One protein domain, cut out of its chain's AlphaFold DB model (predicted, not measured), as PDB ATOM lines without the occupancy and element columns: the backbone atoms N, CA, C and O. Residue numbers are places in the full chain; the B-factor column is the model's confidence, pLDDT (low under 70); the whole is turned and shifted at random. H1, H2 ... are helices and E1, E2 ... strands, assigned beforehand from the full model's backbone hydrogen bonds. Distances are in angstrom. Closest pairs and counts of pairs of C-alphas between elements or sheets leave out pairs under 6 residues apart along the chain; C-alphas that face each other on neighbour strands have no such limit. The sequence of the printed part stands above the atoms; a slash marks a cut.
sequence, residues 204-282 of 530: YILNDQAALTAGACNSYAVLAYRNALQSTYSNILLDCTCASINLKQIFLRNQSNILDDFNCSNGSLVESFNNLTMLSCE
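Overview. This is residues 204 to 282 of the 530 residues of the protein "Hypothetical protein" of Rotaria socialis (UniProt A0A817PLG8). A two-strand parallel ribbon, E1 beside E2, has H1 and H2 toward one side, H3 across the strands' later ends, and H4 toward the other side. The 79 printed residues, mostly helix, hold E1, H1, H2, E2, H3, H4 in that order. The whole is compact, radius of gyration of the C-alphas 11.6 A, spanning 34 by 25 by 21 A.

Along the chain. Find E1, residues 204 to 206, from C-alpha 204 at (32.495, -17.936, -44.747); E2 is 235 to 238. H1 is 208 to 213; H2, 219 to 229, runs 15.3 A; H3, 242 to 253, 17.5 A. H4, 267 to 275, ends at (40.734, 2.720, -52.724).

Arrangement. N 204 and O 235, 2.9 A apart, are within hydrogen-bond range. E1, H1, H2, E2 form a strand-helix-strand unit, helices between parallel neighbour strands, its crossover right-handed. Residues 243 to 247 of H3 touch H1, closest C-alphas Ser 244 and Asp 208, 4.8 A. H4 is close to H3 but not clearly touching: closest C-alphas Phe 273 and Cys 242, 7.9 A. Every O i to N i+4 pair is within range in H1 and H2, 6 of 8 in H3, 3 of 5 in H4.

Size, cuts and confidence. The printed part has no cut; the H3 to H4 link is long. Look for pLDDT under 70 at residues 213 to 215, 228, 231 to 232 and 282.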
ATOM      1  N   TYR A 204      33.022 -19.030 -45.556       83.19
ATOM      2  CA  TYR A 204      32.495 -17.936 -44.747       83.19
ATOM      3  C   TYR A 204      32.901 -16.576 -45.323       83.19
ATOM      4  O   TYR A 204      34.054 -16.386 -45.718       83.19
ATOM      5  N   ILE A 205      31.965 -15.625 -45.344       87.00
ATOM      6  CA  ILE A 205      32.223 -14.234 -45.726       87.00
ATOM      7  C   ILE A 205      32.162 -13.380 -44.458       87.00
ATOM      8  O   ILE A 205      31.100 -13.207 -43.862       87.00
ATOM      9  N   LEU A 206      33.320 -12.871 -44.042       88.56
ATOM     10  CA  LEU A 206      33.484 -11.981 -42.901       88.56
ATOM     11  C   LEU A 206      33.209 -10.530 -43.318       88.56
ATOM     12  O   LEU A 206      33.676 -10.088 -44.366       88.56
ATOM     13  N   ASN A 207      32.499  -9.783 -42.474       87.50
ATOM     14  CA  ASN A 207      32.240  -8.354 -42.645       87.50
ATOM     15  C   ASN A 207      32.192  -7.627 -41.286       87.50
ATOM     16  O   ASN A 207      32.294  -8.270 -40.235       87.50
ATOM     17  N   ASP A 208      32.043  -6.297 -41.300       82.75
ATOM     18  CA  ASP A 208      31.997  -5.447 -40.100       82.75
ATOM     19  C   ASP A 208      30.949  -5.951 -39.096       82.75
ATOM     20  O   ASP A 208      31.239  -6.090 -37.908       82.75
ATOM     21  N   GLN A 209      29.740  -6.272 -39.572       76.88
ATOM     22  CA  GLN A 209      28.643  -6.728 -38.720       76.88
ATOM     23  C   GLN A 209      28.995  -8.037 -38.003       76.88
ATOM     24  O   GLN A 209      28.811  -8.130 -36.790       76.88
ATOM     25  N   ALA A 210      29.519  -9.031 -38.723       77.00
ATOM     26  CA  ALA A 210      29.918 -10.313 -38.148       77.00
ATOM     27  C   ALA A 210      31.037 -10.142 -37.110       77.00
ATOM     28  O   ALA A 210      30.900 -10.563 -35.963       77.00
ATOM     29  N   ALA A 211      32.125  -9.470 -37.489       78.62
ATOM     30  CA  ALA A 211      33.297  -9.308 -36.636       78.62
ATOM     31  C   ALA A 211      33.004  -8.487 -35.370       78.62
ATOM     32  O   ALA A 211      33.393  -8.868 -34.266       78.62
ATOM     33  N   LEU A 212      32.289  -7.371 -35.501       74.25
ATOM     34  CA  LEU A 212      32.073  -6.440 -34.392       74.25
ATOM     35  C   LEU A 212      30.925  -6.891 -33.468       74.25
ATOM     36  O   LEU A 212      30.940  -6.556 -32.283       74.25
ATOM     37  N   THR A 213      30.000  -7.734 -33.954       67.62
ATOM     38  CA  THR A 213      29.055  -8.490 -33.099       67.62
ATOM     39  C   THR A 213      29.744  -9.637 -32.351       67.62
ATOM     40  O   THR A 213      29.277 -10.050 -31.296       67.62
ATOM     41  N   ALA A 214      30.885 -10.120 -32.849       64.50
ATOM     42  CA  ALA A 214      31.723 -11.127 -32.198       64.50
ATOM     43  C   ALA A 214      32.791 -10.538 -31.238       64.50
ATOM     44  O   ALA A 214      33.629 -11.274 -30.710       64.50
ATOM     45  N   GLY A 215      32.788  -9.216 -31.017       66.88
ATOM     46  CA  GLY A 215      33.745  -8.527 -30.139       66.88
ATOM     47  C   GLY A 215      35.138  -8.311 -30.752       66.88
ATOM     48  O   GLY A 215      36.098  -8.024 -30.037       66.88
ATOM     49  N   ALA A 216      35.289  -8.436 -32.075       73.25
ATOM     50  CA  ALA A 216      36.573  -8.327 -32.767       73.25
ATOM     51  C   ALA A 216      37.007  -6.863 -33.017       73.25
ATOM     52  O   ALA A 216      37.137  -6.400 -34.146       73.25
ATOM     53  N   CYS A 217      37.225  -6.107 -31.942       72.25
ATOM     54  CA  CYS A 217      37.319  -4.641 -31.961       72.25
ATOM     55  C   CYS A 217      38.673  -4.045 -32.416       72.25
ATOM     56  O   CYS A 217      38.950  -2.872 -32.165       72.25
ATOM     57  N   ASN A 218      39.562  -4.858 -32.987       74.00
ATOM     58  CA  ASN A 218      40.961  -4.544 -33.311       74.00
ATOM     59  C   ASN A 218      41.548  -5.661 -34.200       74.00
ATOM     60  O   ASN A 218      41.001  -6.764 -34.214       74.00
ATOM     61  N   SER A 219      42.674  -5.428 -34.890       81.06
ATOM     62  CA  SER A 219      43.210  -6.407 -35.851       81.06
ATOM     63  C   SER A 219      43.500  -7.778 -35.224       81.06
ATOM     64  O   SER A 219      43.049  -8.790 -35.752       81.06
ATOM     65  N   TYR A 220      44.143  -7.839 -34.052       76.00
ATOM     66  CA  TYR A 220      44.427  -9.108 -33.365       76.00
ATOM     67  C   TYR A 220      43.162  -9.910 -33.028       76.00
ATOM     68  O   TYR A 220      43.147 -11.127 -33.201       76.00
ATOM     69  N   ALA A 221      42.087  -9.253 -32.588       71.56
ATOM     70  CA  ALA A 221      40.815  -9.908 -32.296       71.56
ATOM     71  C   ALA A 221      40.061 -10.341 -33.571       71.56
ATOM     72  O   ALA A 221      39.369 -11.355 -33.555       71.56
ATOM     73  N   VAL A 222      40.237  -9.634 -34.693       82.12
ATOM     74  CA  VAL A 222      39.710 -10.042 -36.012       82.12
ATOM     75  C   VAL A 222      40.430 -11.291 -36.525       82.12
ATOM     76  O   VAL A 222      39.784 -12.229 -36.992       82.12
ATOM     77  N   LEU A 223      41.754 -11.360 -36.362       84.50
ATOM     78  CA  LEU A 223      42.541 -12.556 -36.674       84.50
ATOM     79  C   LEU A 223      42.219 -13.720 -35.727       84.50
ATOM     80  O   LEU A 223      42.115 -14.860 -36.170       84.50
ATOM     81  N   ALA A 224      41.970 -13.445 -34.445       71.56
ATOM     82  CA  ALA A 224      41.473 -14.446 -33.504       71.56
ATOM     83  C   ALA A 224      40.112 -15.018 -33.932       71.56
ATOM     84  O   ALA A 224      39.935 -16.236 -33.928       71.56
ATOM     85  N   TYR A 225      39.175 -14.162 -34.353       74.94
ATOM     86  CA  TYR A 225      37.859 -14.595 -34.824       74.94
ATOM     87  C   TYR A 225      37.952 -15.440 -36.100       74.94
ATOM     88  O   TYR A 225      37.361 -16.518 -36.157       74.94
ATOM     89  N   ARG A 226      38.772 -15.022 -37.075       83.19
ATOM     90  CA  ARG A 226      39.122 -15.835 -38.253       83.19
ATOM     91  C   ARG A 226      39.639 -17.216 -37.840       83.19
ATOM     92  O   ARG A 226      39.122 -18.224 -38.309       83.19
ATOM     93  N   ASN A 227      40.617 -17.276 -36.942       79.56
ATOM     94  CA  ASN A 227      41.234 -18.539 -36.535       79.56
ATOM     95  C   ASN A 227      40.262 -19.446 -35.755       79.56
ATOM     96  O   ASN A 227      40.332 -20.666 -35.876       79.56
ATOM     97  N   ALA A 228      39.311 -18.878 -35.005       68.50
ATOM     98  CA  ALA A 228      38.228 -19.646 -34.389       68.50
ATOM     99  C   ALA A 228      37.257 -20.209 -35.444       68.50
ATOM    100  O   ALA A 228      36.917 -21.392 -35.403       68.50
ATOM    101  N   LEU A 229      36.860 -19.398 -36.431       73.88
ATOM    102  CA  LEU A 229      35.993 -19.807 -37.543       73.88
ATOM    103  C   LEU A 229      36.625 -20.897 -38.433       73.88
ATOM    104  O   LEU A 229      35.892 -21.726 -38.969       73.88
ATOM    105  N   GLN A 230      37.960 -20.966 -38.543       76.44
ATOM    106  CA  GLN A 230      38.674 -22.023 -39.289       76.44
ATOM    107  C   GLN A 230      38.426 -23.442 -38.746       76.44
ATOM    108  O   GLN A 230      38.638 -24.416 -39.461       76.44
ATOM    109  N   SER A 231      37.935 -23.582 -37.508       67.06
ATOM    110  CA  SER A 231      37.474 -24.875 -36.973       67.06
ATOM    111  C   SER A 231      36.215 -25.418 -37.667       67.06
ATOM    112  O   SER A 231      35.929 -26.609 -37.577       67.06
ATOM    113  N   THR A 232      35.454 -24.539 -38.327       63.28
ATOM    114  CA  THR A 232      34.117 -24.805 -38.883       63.28
ATOM    115  C   THR A 232      34.060 -24.570 -40.398       63.28
ATOM    116  O   THR A 232      33.333 -25.268 -41.106       63.28
ATOM    117  N   TYR A 233      34.846 -23.616 -40.907       75.44
ATOM    118  CA  TYR A 233      34.847 -23.175 -42.302       75.44
ATOM    119  C   TYR A 233      36.214 -23.384 -42.953       75.44
ATOM    120  O   TYR A 233      37.232 -22.922 -42.440       75.44
ATOM    121  N   SER A 234      36.235 -24.041 -44.115       78.38
ATOM    122  CA  SER A 234      37.469 -24.338 -44.858       78.38
ATOM    123  C   SER A 234      38.090 -23.102 -45.515       78.38
ATOM    124  O   SER A 234      39.308 -23.030 -45.656       78.38
ATOM    125  N   ASN A 235      37.264 -22.122 -45.887       84.25
ATOM    126  CA  ASN A 235      37.685 -20.828 -46.414       84.25
ATOM    127  C   ASN A 235      36.991 -19.700 -45.651       84.25
ATOM    128  O   ASN A 235      35.789 -19.766 -45.394       84.25
ATOM    129  N   ILE A 236      37.739 -18.638 -45.352       88.81
ATOM    130  CA  ILE A 236      37.215 -17.385 -44.801       88.81
ATOM    131  C   ILE A 236      37.712 -16.259 -45.695       88.81
ATOM    132  O   ILE A 236      38.922 -16.071 -45.833       88.81
ATOM    133  N   LEU A 237      36.774 -15.531 -46.289       91.25
ATOM    134  CA  LEU A 237      37.028 -14.409 -47.184       91.25
ATOM    135  C   LEU A 237      36.417 -13.129 -46.603       91.25
ATOM    136  O   LEU A 237      35.449 -13.194 -45.849       91.25
ATOM    137  N   LEU A 238      36.964 -11.967 -46.950       93.19
ATOM    138  CA  LEU A 238      36.446 -10.661 -46.538       93.19
ATOM    139  C   LEU A 238      35.425 -10.134 -47.554       93.19
ATOM    140  O   LEU A 238      35.659 -10.199 -48.761       93.19
ATOM    141  N   ASP A 239      34.320  -9.556 -47.088       90.81
ATOM    142  CA  ASP A 239      33.418  -8.763 -47.925       90.81
ATOM    143  C   ASP A 239      34.106  -7.446 -48.313       90.81
ATOM    144  O   ASP A 239      34.040  -6.454 -47.587       90.81
ATOM    145  N   CYS A 240      34.816  -7.447 -49.442       92.50
ATOM    146  CA  CYS A 240      35.588  -6.306 -49.940       92.50
ATOM    147  C   CYS A 240      34.706  -5.212 -50.574       92.50
ATOM    148  O   CYS A 240      34.939  -4.751 -51.690       92.50
ATOM    149  N   THR A 241      33.691  -4.779 -49.832       90.25
ATOM    150  CA  THR A 241      32.816  -3.640 -50.120       90.25
ATOM    151  C   THR A 241      32.803  -2.685 -48.917       90.25
ATOM    152  O   THR A 241      33.548  -2.868 -47.950       90.25
ATOM    153  N   CYS A 242      31.927  -1.675 -48.916       88.12
ATOM    154  CA  CYS A 242      31.697  -0.853 -47.724       88.12
ATOM    155  C   CYS A 242      31.215  -1.656 -46.494       88.12
ATOM    156  O   CYS A 242      31.299  -1.140 -45.383       88.12
ATOM    157  N   ALA A 243      30.783  -2.915 -46.653       86.56
ATOM    158  CA  ALA A 243      30.420  -3.793 -45.539       86.56
ATOM    159  C   ALA A 243      31.608  -4.220 -44.647       86.56
ATOM    160  O   ALA A 243      31.367  -4.741 -43.561       86.56
ATOM    161  N   SER A 244      32.862  -3.999 -45.067       90.56
ATOM    162  CA  SER A 244      34.072  -4.232 -44.247       90.56
ATOM    163  C   SER A 244      34.935  -2.974 -44.061       90.56
ATOM    164  O   SER A 244      36.151  -3.063 -43.846       90.56
ATOM    165  N   ILE A 245      34.353  -1.779 -44.206       87.69
ATOM    166  CA  ILE A 245      35.129  -0.530 -44.186       87.69
ATOM    167  C   ILE A 245      35.724  -0.237 -42.803       87.69
ATOM    168  O   ILE A 245      36.832   0.298 -42.711       87.69
ATOM    169  N   ASN A 246      35.048  -0.629 -41.723       84.44
ATOM    170  CA  ASN A 246      35.509  -0.373 -40.361       84.44
ATOM    171  C   ASN A 246      36.584  -1.375 -39.931       84.44
ATOM    172  O   ASN A 246      37.555  -0.988 -39.282       84.44
ATOM    173  N   LEU A 247      36.482  -2.626 -40.382       88.25
ATOM    174  CA  LEU A 247      37.556  -3.611 -40.322       88.25
ATOM    175  C   LEU A 247      38.810  -3.121 -41.057       88.25
ATOM    176  O   LEU A 247      39.907  -3.206 -40.505       88.25
ATOM    177  N   LYS A 248      38.670  -2.500 -42.238       90.25
ATOM    178  CA  LYS A 248      39.803  -1.848 -42.918       90.25
ATOM    179  C   LYS A 248      40.429  -0.741 -42.054       90.25
ATOM    180  O   LYS A 248      41.645  -0.732 -41.878       90.25
ATOM    181  N   GLN A 249      39.630   0.153 -41.456       85.94
ATOM    182  CA  GLN A 249      40.153   1.196 -40.550       85.94
ATOM    183  C   GLN A 249      40.852   0.620 -39.306       85.94
ATOM    184  O   GLN A 249      41.849   1.173 -38.840       85.94
ATOM    185  N   ILE A 250      40.351  -0.496 -38.775       83.19
ATOM    186  CA  ILE A 250      40.928  -1.202 -37.627       83.19
ATOM    187  C   ILE A 250      42.358  -1.690 -37.913       83.19
ATOM    188  O   ILE A 250      43.218  -1.564 -37.041       83.19
ATOM    189  N   PHE A 251      42.630  -2.209 -39.114       88.62
ATOM    190  CA  PHE A 251      43.980  -2.627 -39.516       88.62
ATOM    191  C   PHE A 251      44.870  -1.414 -39.829       88.62
ATOM    192  O   PHE A 251      45.987  -1.333 -39.317       88.62
ATOM    193  N   LEU A 252      44.342  -0.406 -40.536       86.31
ATOM    194  CA  LEU A 252      45.090   0.812 -40.879       86.31
ATOM    195  C   LEU A 252      45.618   1.576 -39.650       86.31
ATOM    196  O   LEU A 252      46.736   2.087 -39.696       86.31
ATOM    197  N   ARG A 253      44.883   1.615 -38.524       78.88
ATOM    198  CA  ARG A 253      45.403   2.187 -37.258       78.88
ATOM    199  C   ARG A 253      46.644   1.468 -36.734       78.88
ATOM    200  O   ARG A 253      47.510   2.109 -36.146       78.88
ATOM    201  N   ASN A 254      46.722   0.159 -36.951       74.06
ATOM    202  CA  ASN A 254      47.843  -0.688 -36.552       74.06
ATOM    203  C   ASN A 254      48.910  -0.800 -37.662       74.06
ATOM    204  O   ASN A 254      49.786  -1.655 -37.575       74.06
ATOM    205  N   GLN A 255      48.854   0.080 -38.673       84.25
ATOM    206  CA  GLN A 255      49.799   0.176 -39.793       84.25
ATOM    207  C   GLN A 255      49.881  -1.080 -40.688       84.25
ATOM    208  O   GLN A 255      50.874  -1.264 -41.387       84.25
ATOM    209  N   SER A 256      48.834  -1.913 -40.714       87.00
ATOM    210  CA  SER A 256      48.712  -3.066 -41.622       87.00
ATOM    211  C   SER A 256      47.546  -2.912 -42.606       87.00
ATOM    212  O   SER A 256      46.623  -2.124 -42.375       87.00
ATOM    213  N   ASN A 257      47.561  -3.668 -43.709       89.56
ATOM    214  CA  ASN A 257      46.391  -3.817 -44.569       89.56
ATOM    215  C   ASN A 257      45.629  -5.086 -44.162       89.56
ATOM    216  O   ASN A 257      46.213  -6.142 -43.949       89.56
ATOM    217  N   ILE A 258      44.300  -5.015 -44.088       92.62
ATOM    218  CA  ILE A 258      43.482  -6.207 -43.826       92.62
ATOM    219  C   ILE A 258      43.601  -7.251 -44.949       92.62
ATOM    220  O   ILE A 258      43.435  -8.443 -44.699       92.62
ATOM    221  N   LEU A 259      43.951  -6.824 -46.169       93.06
ATOM    222  CA  LEU A 259      44.191  -7.731 -47.293       93.06
ATOM    223  C   LEU A 259      45.517  -8.509 -47.202       93.06
ATOM    224  O   LEU A 259      45.684  -9.475 -47.941       93.06
ATOM    225  N   ASP A 260      46.423  -8.147 -46.285       90.50
ATOM    226  CA  ASP A 260      47.627  -8.945 -45.998       90.50
ATOM    227  C   ASP A 260      47.246 -10.271 -45.301       90.50
ATOM    228  O   ASP A 260      47.919 -11.291 -45.449       90.50
ATOM    229  N   ASP A 261      46.128 -10.260 -44.563       90.12
ATOM    230  CA  ASP A 261      45.592 -11.398 -43.818       90.12
ATOM    231  C   ASP A 261      44.381 -12.068 -44.494       90.12
ATOM    232  O   ASP A 261      44.182 -13.275 -44.322       90.12
ATOM    233  N   PHE A 262      43.556 -11.327 -45.245       92.19
ATOM    234  CA  PHE A 262      42.288 -11.814 -45.800       92.19
ATOM    235  C   PHE A 262      42.176 -11.655 -47.322       92.19
ATOM    236  O   PHE A 262      42.216 -10.552 -47.859       92.19
ATOM    237  N   ASN A 263      41.865 -12.758 -48.008       91.94
ATOM    238  CA  ASN A 263      41.432 -12.728 -49.405       91.94
ATOM    239  C   ASN A 263      39.993 -12.191 -49.523       91.94
ATOM    240  O   ASN A 263      39.132 -12.528 -48.709       91.94
ATOM    241  N   CYS A 264      39.703 -11.414 -50.566       90.81
ATOM    242  CA  CYS A 264      38.352 -10.925 -50.852       90.81
ATOM    243  C   CYS A 264      37.389 -12.038 -51.301       90.81
ATOM    244  O   CYS A 264      37.778 -12.947 -52.031       90.81
ATOM    245  N   SER A 265      36.108 -11.918 -50.933       89.31
ATOM    246  CA  SER A 265      35.016 -12.808 -51.368       89.31
ATOM    247  C   SER A 265      34.803 -12.785 -52.883       89.31
ATOM    248  O   SER A 265      34.504 -13.812 -53.488       89.31
ATOM    249  N   ASN A 266      35.033 -11.625 -53.503       86.12
ATOM    250  CA  ASN A 266      35.251 -11.470 -54.932       86.12
ATOM    251  C   ASN A 266      36.621 -10.812 -55.164       86.12
ATOM    252  O   ASN A 266      36.829  -9.652 -54.801       86.12
ATOM    253  N   GLY A 267      37.542 -11.536 -55.806       78.88
ATOM    254  CA  GLY A 267      38.889 -11.048 -56.117       78.88
ATOM    255  C   GLY A 267      38.921  -9.807 -57.018       78.88
ATOM    256  O   GLY A 267      39.857  -9.020 -56.919       78.88
ATOM    257  N   SER A 268      37.883  -9.558 -57.830       84.25
ATOM    258  CA  SER A 268      37.818  -8.355 -58.677       84.25
ATOM    259  C   SER A 268      37.606  -7.053 -57.891       84.25
ATOM    260  O   SER A 268      37.630  -5.979 -58.486       84.25
ATOM    261  N   LEU A 269      37.350  -7.128 -56.579       86.12
ATOM    262  CA  LEU A 269      37.132  -5.965 -55.714       86.12
ATOM    263  C   LEU A 269      38.393  -5.518 -54.958       86.12
ATOM    264  O   LEU A 269      38.346  -4.509 -54.267       86.12
ATOM    265  N   VAL A 270      39.523  -6.226 -55.075       86.12
ATOM    266  CA  VAL A 270      40.760  -5.922 -54.321       86.12
ATOM    267  C   VAL A 270      41.224  -4.472 -54.526       86.12
ATOM    268  O   VAL A 270      41.463  -3.753 -53.556       86.12
ATOM    269  N   GLU A 271      41.313  -4.012 -55.776       85.25
ATOM    270  CA  GLU A 271      41.767  -2.651 -56.095       85.25
ATOM    271  C   GLU A 271      40.755  -1.581 -55.663       85.25
ATOM    272  O   GLU A 271      41.132  -0.567 -55.071       85.25
ATOM    273  N   SER A 272      39.457  -1.815 -55.892       87.38
ATOM    274  CA  SER A 272      38.411  -0.875 -55.478       87.38
ATOM    275  C   SER A 272      38.323  -0.771 -53.955       87.38
ATOM    276  O   SER A 272      38.252   0.338 -53.428       87.38
ATOM    277  N   PHE A 273      38.429  -1.889 -53.232       90.62
ATOM    278  CA  PHE A 273      38.448  -1.925 -51.772       90.62
ATOM    279  C   PHE A 273      39.697  -1.263 -51.185       90.62
ATOM    280  O   PHE A 273      39.579  -0.526 -50.205       90.62
ATOM    281  N   ASN A 274      40.876  -1.425 -51.799       88.38
ATOM    282  CA  ASN A 274      42.075  -0.668 -51.422       88.38
ATOM    283  C   ASN A 274      41.860   0.853 -51.552       88.38
ATOM    284  O   ASN A 274      42.297   1.594 -50.670       88.38
ATOM    285  N   ASN A 275      41.085   1.307 -52.541       89.19
ATOM    286  CA  ASN A 275      40.734   2.720 -52.724       89.19
ATOM    287  C   ASN A 275      39.532   3.209 -51.883       89.19
ATOM    288  O   ASN A 275      39.351   4.420 -51.749       89.19
ATOM    289  N   LEU A 276      38.725   2.326 -51.274       88.25
ATOM    290  CA  LEU A 276      37.608   2.744 -50.411       88.25
ATOM    291  C   LEU A 276      38.084   3.481 -49.146       88.25
ATOM    292  O   LEU A 276      39.009   3.059 -48.445       88.25
ATOM    293  N   THR A 277      37.373   4.553 -48.814       85.62
ATOM    294  CA  THR A 277      37.538   5.388 -47.617       85.62
ATOM    295  C   THR A 277      36.247   5.415 -46.792       85.62
ATOM    296  O   THR A 277      35.190   5.002 -47.273       85.62
ATOM    297  N   MET A 278      36.303   5.946 -45.566       77.50
ATOM    298  CA  MET A 278      35.089   6.177 -44.766       77.50
ATOM    299  C   MET A 278      34.089   7.096 -45.486       77.50
ATOM    300  O   MET A 278      32.908   6.761 -45.534       77.50
ATOM    301  N   LEU A 279      34.561   8.186 -46.111       79.81
ATOM    302  CA  LEU A 279      33.701   9.149 -46.810       79.81
ATOM    303  C   LEU A 279      32.955   8.504 -47.990       79.81
ATOM    304  O   LEU A 279      31.761   8.717 -48.170       79.81
ATOM    305  N   SER A 280      33.624   7.637 -48.761       83.25
ATOM    306  CA  SER A 280      32.978   6.895 -49.858       83.25
ATOM    307  C   SER A 280      31.936   5.861 -49.401       83.25
ATOM    308  O   SER A 280      31.268   5.272 -50.246       83.25
ATOM    309  N   CYS A 281      31.799   5.631 -48.092       79.81
ATOM    310  CA  CYS A 281      30.899   4.640 -47.510       79.81
ATOM    311  C   CYS A 281      29.862   5.239 -46.538       79.81
ATOM    312  O   CYS A 281      29.155   4.466 -45.900       79.81
ATOM    313  N   GLU A 282      29.716   6.564 -46.407       66.94
ATOM    314  CA  GLU A 282      28.904   7.217 -45.348       66.94
ATOM    315  C   GLU A 282      27.437   6.750 -45.225       66.94
ATOM    316  O   GLU A 282      26.859   6.823 -44.143       66.94
TER     317      GLU A 282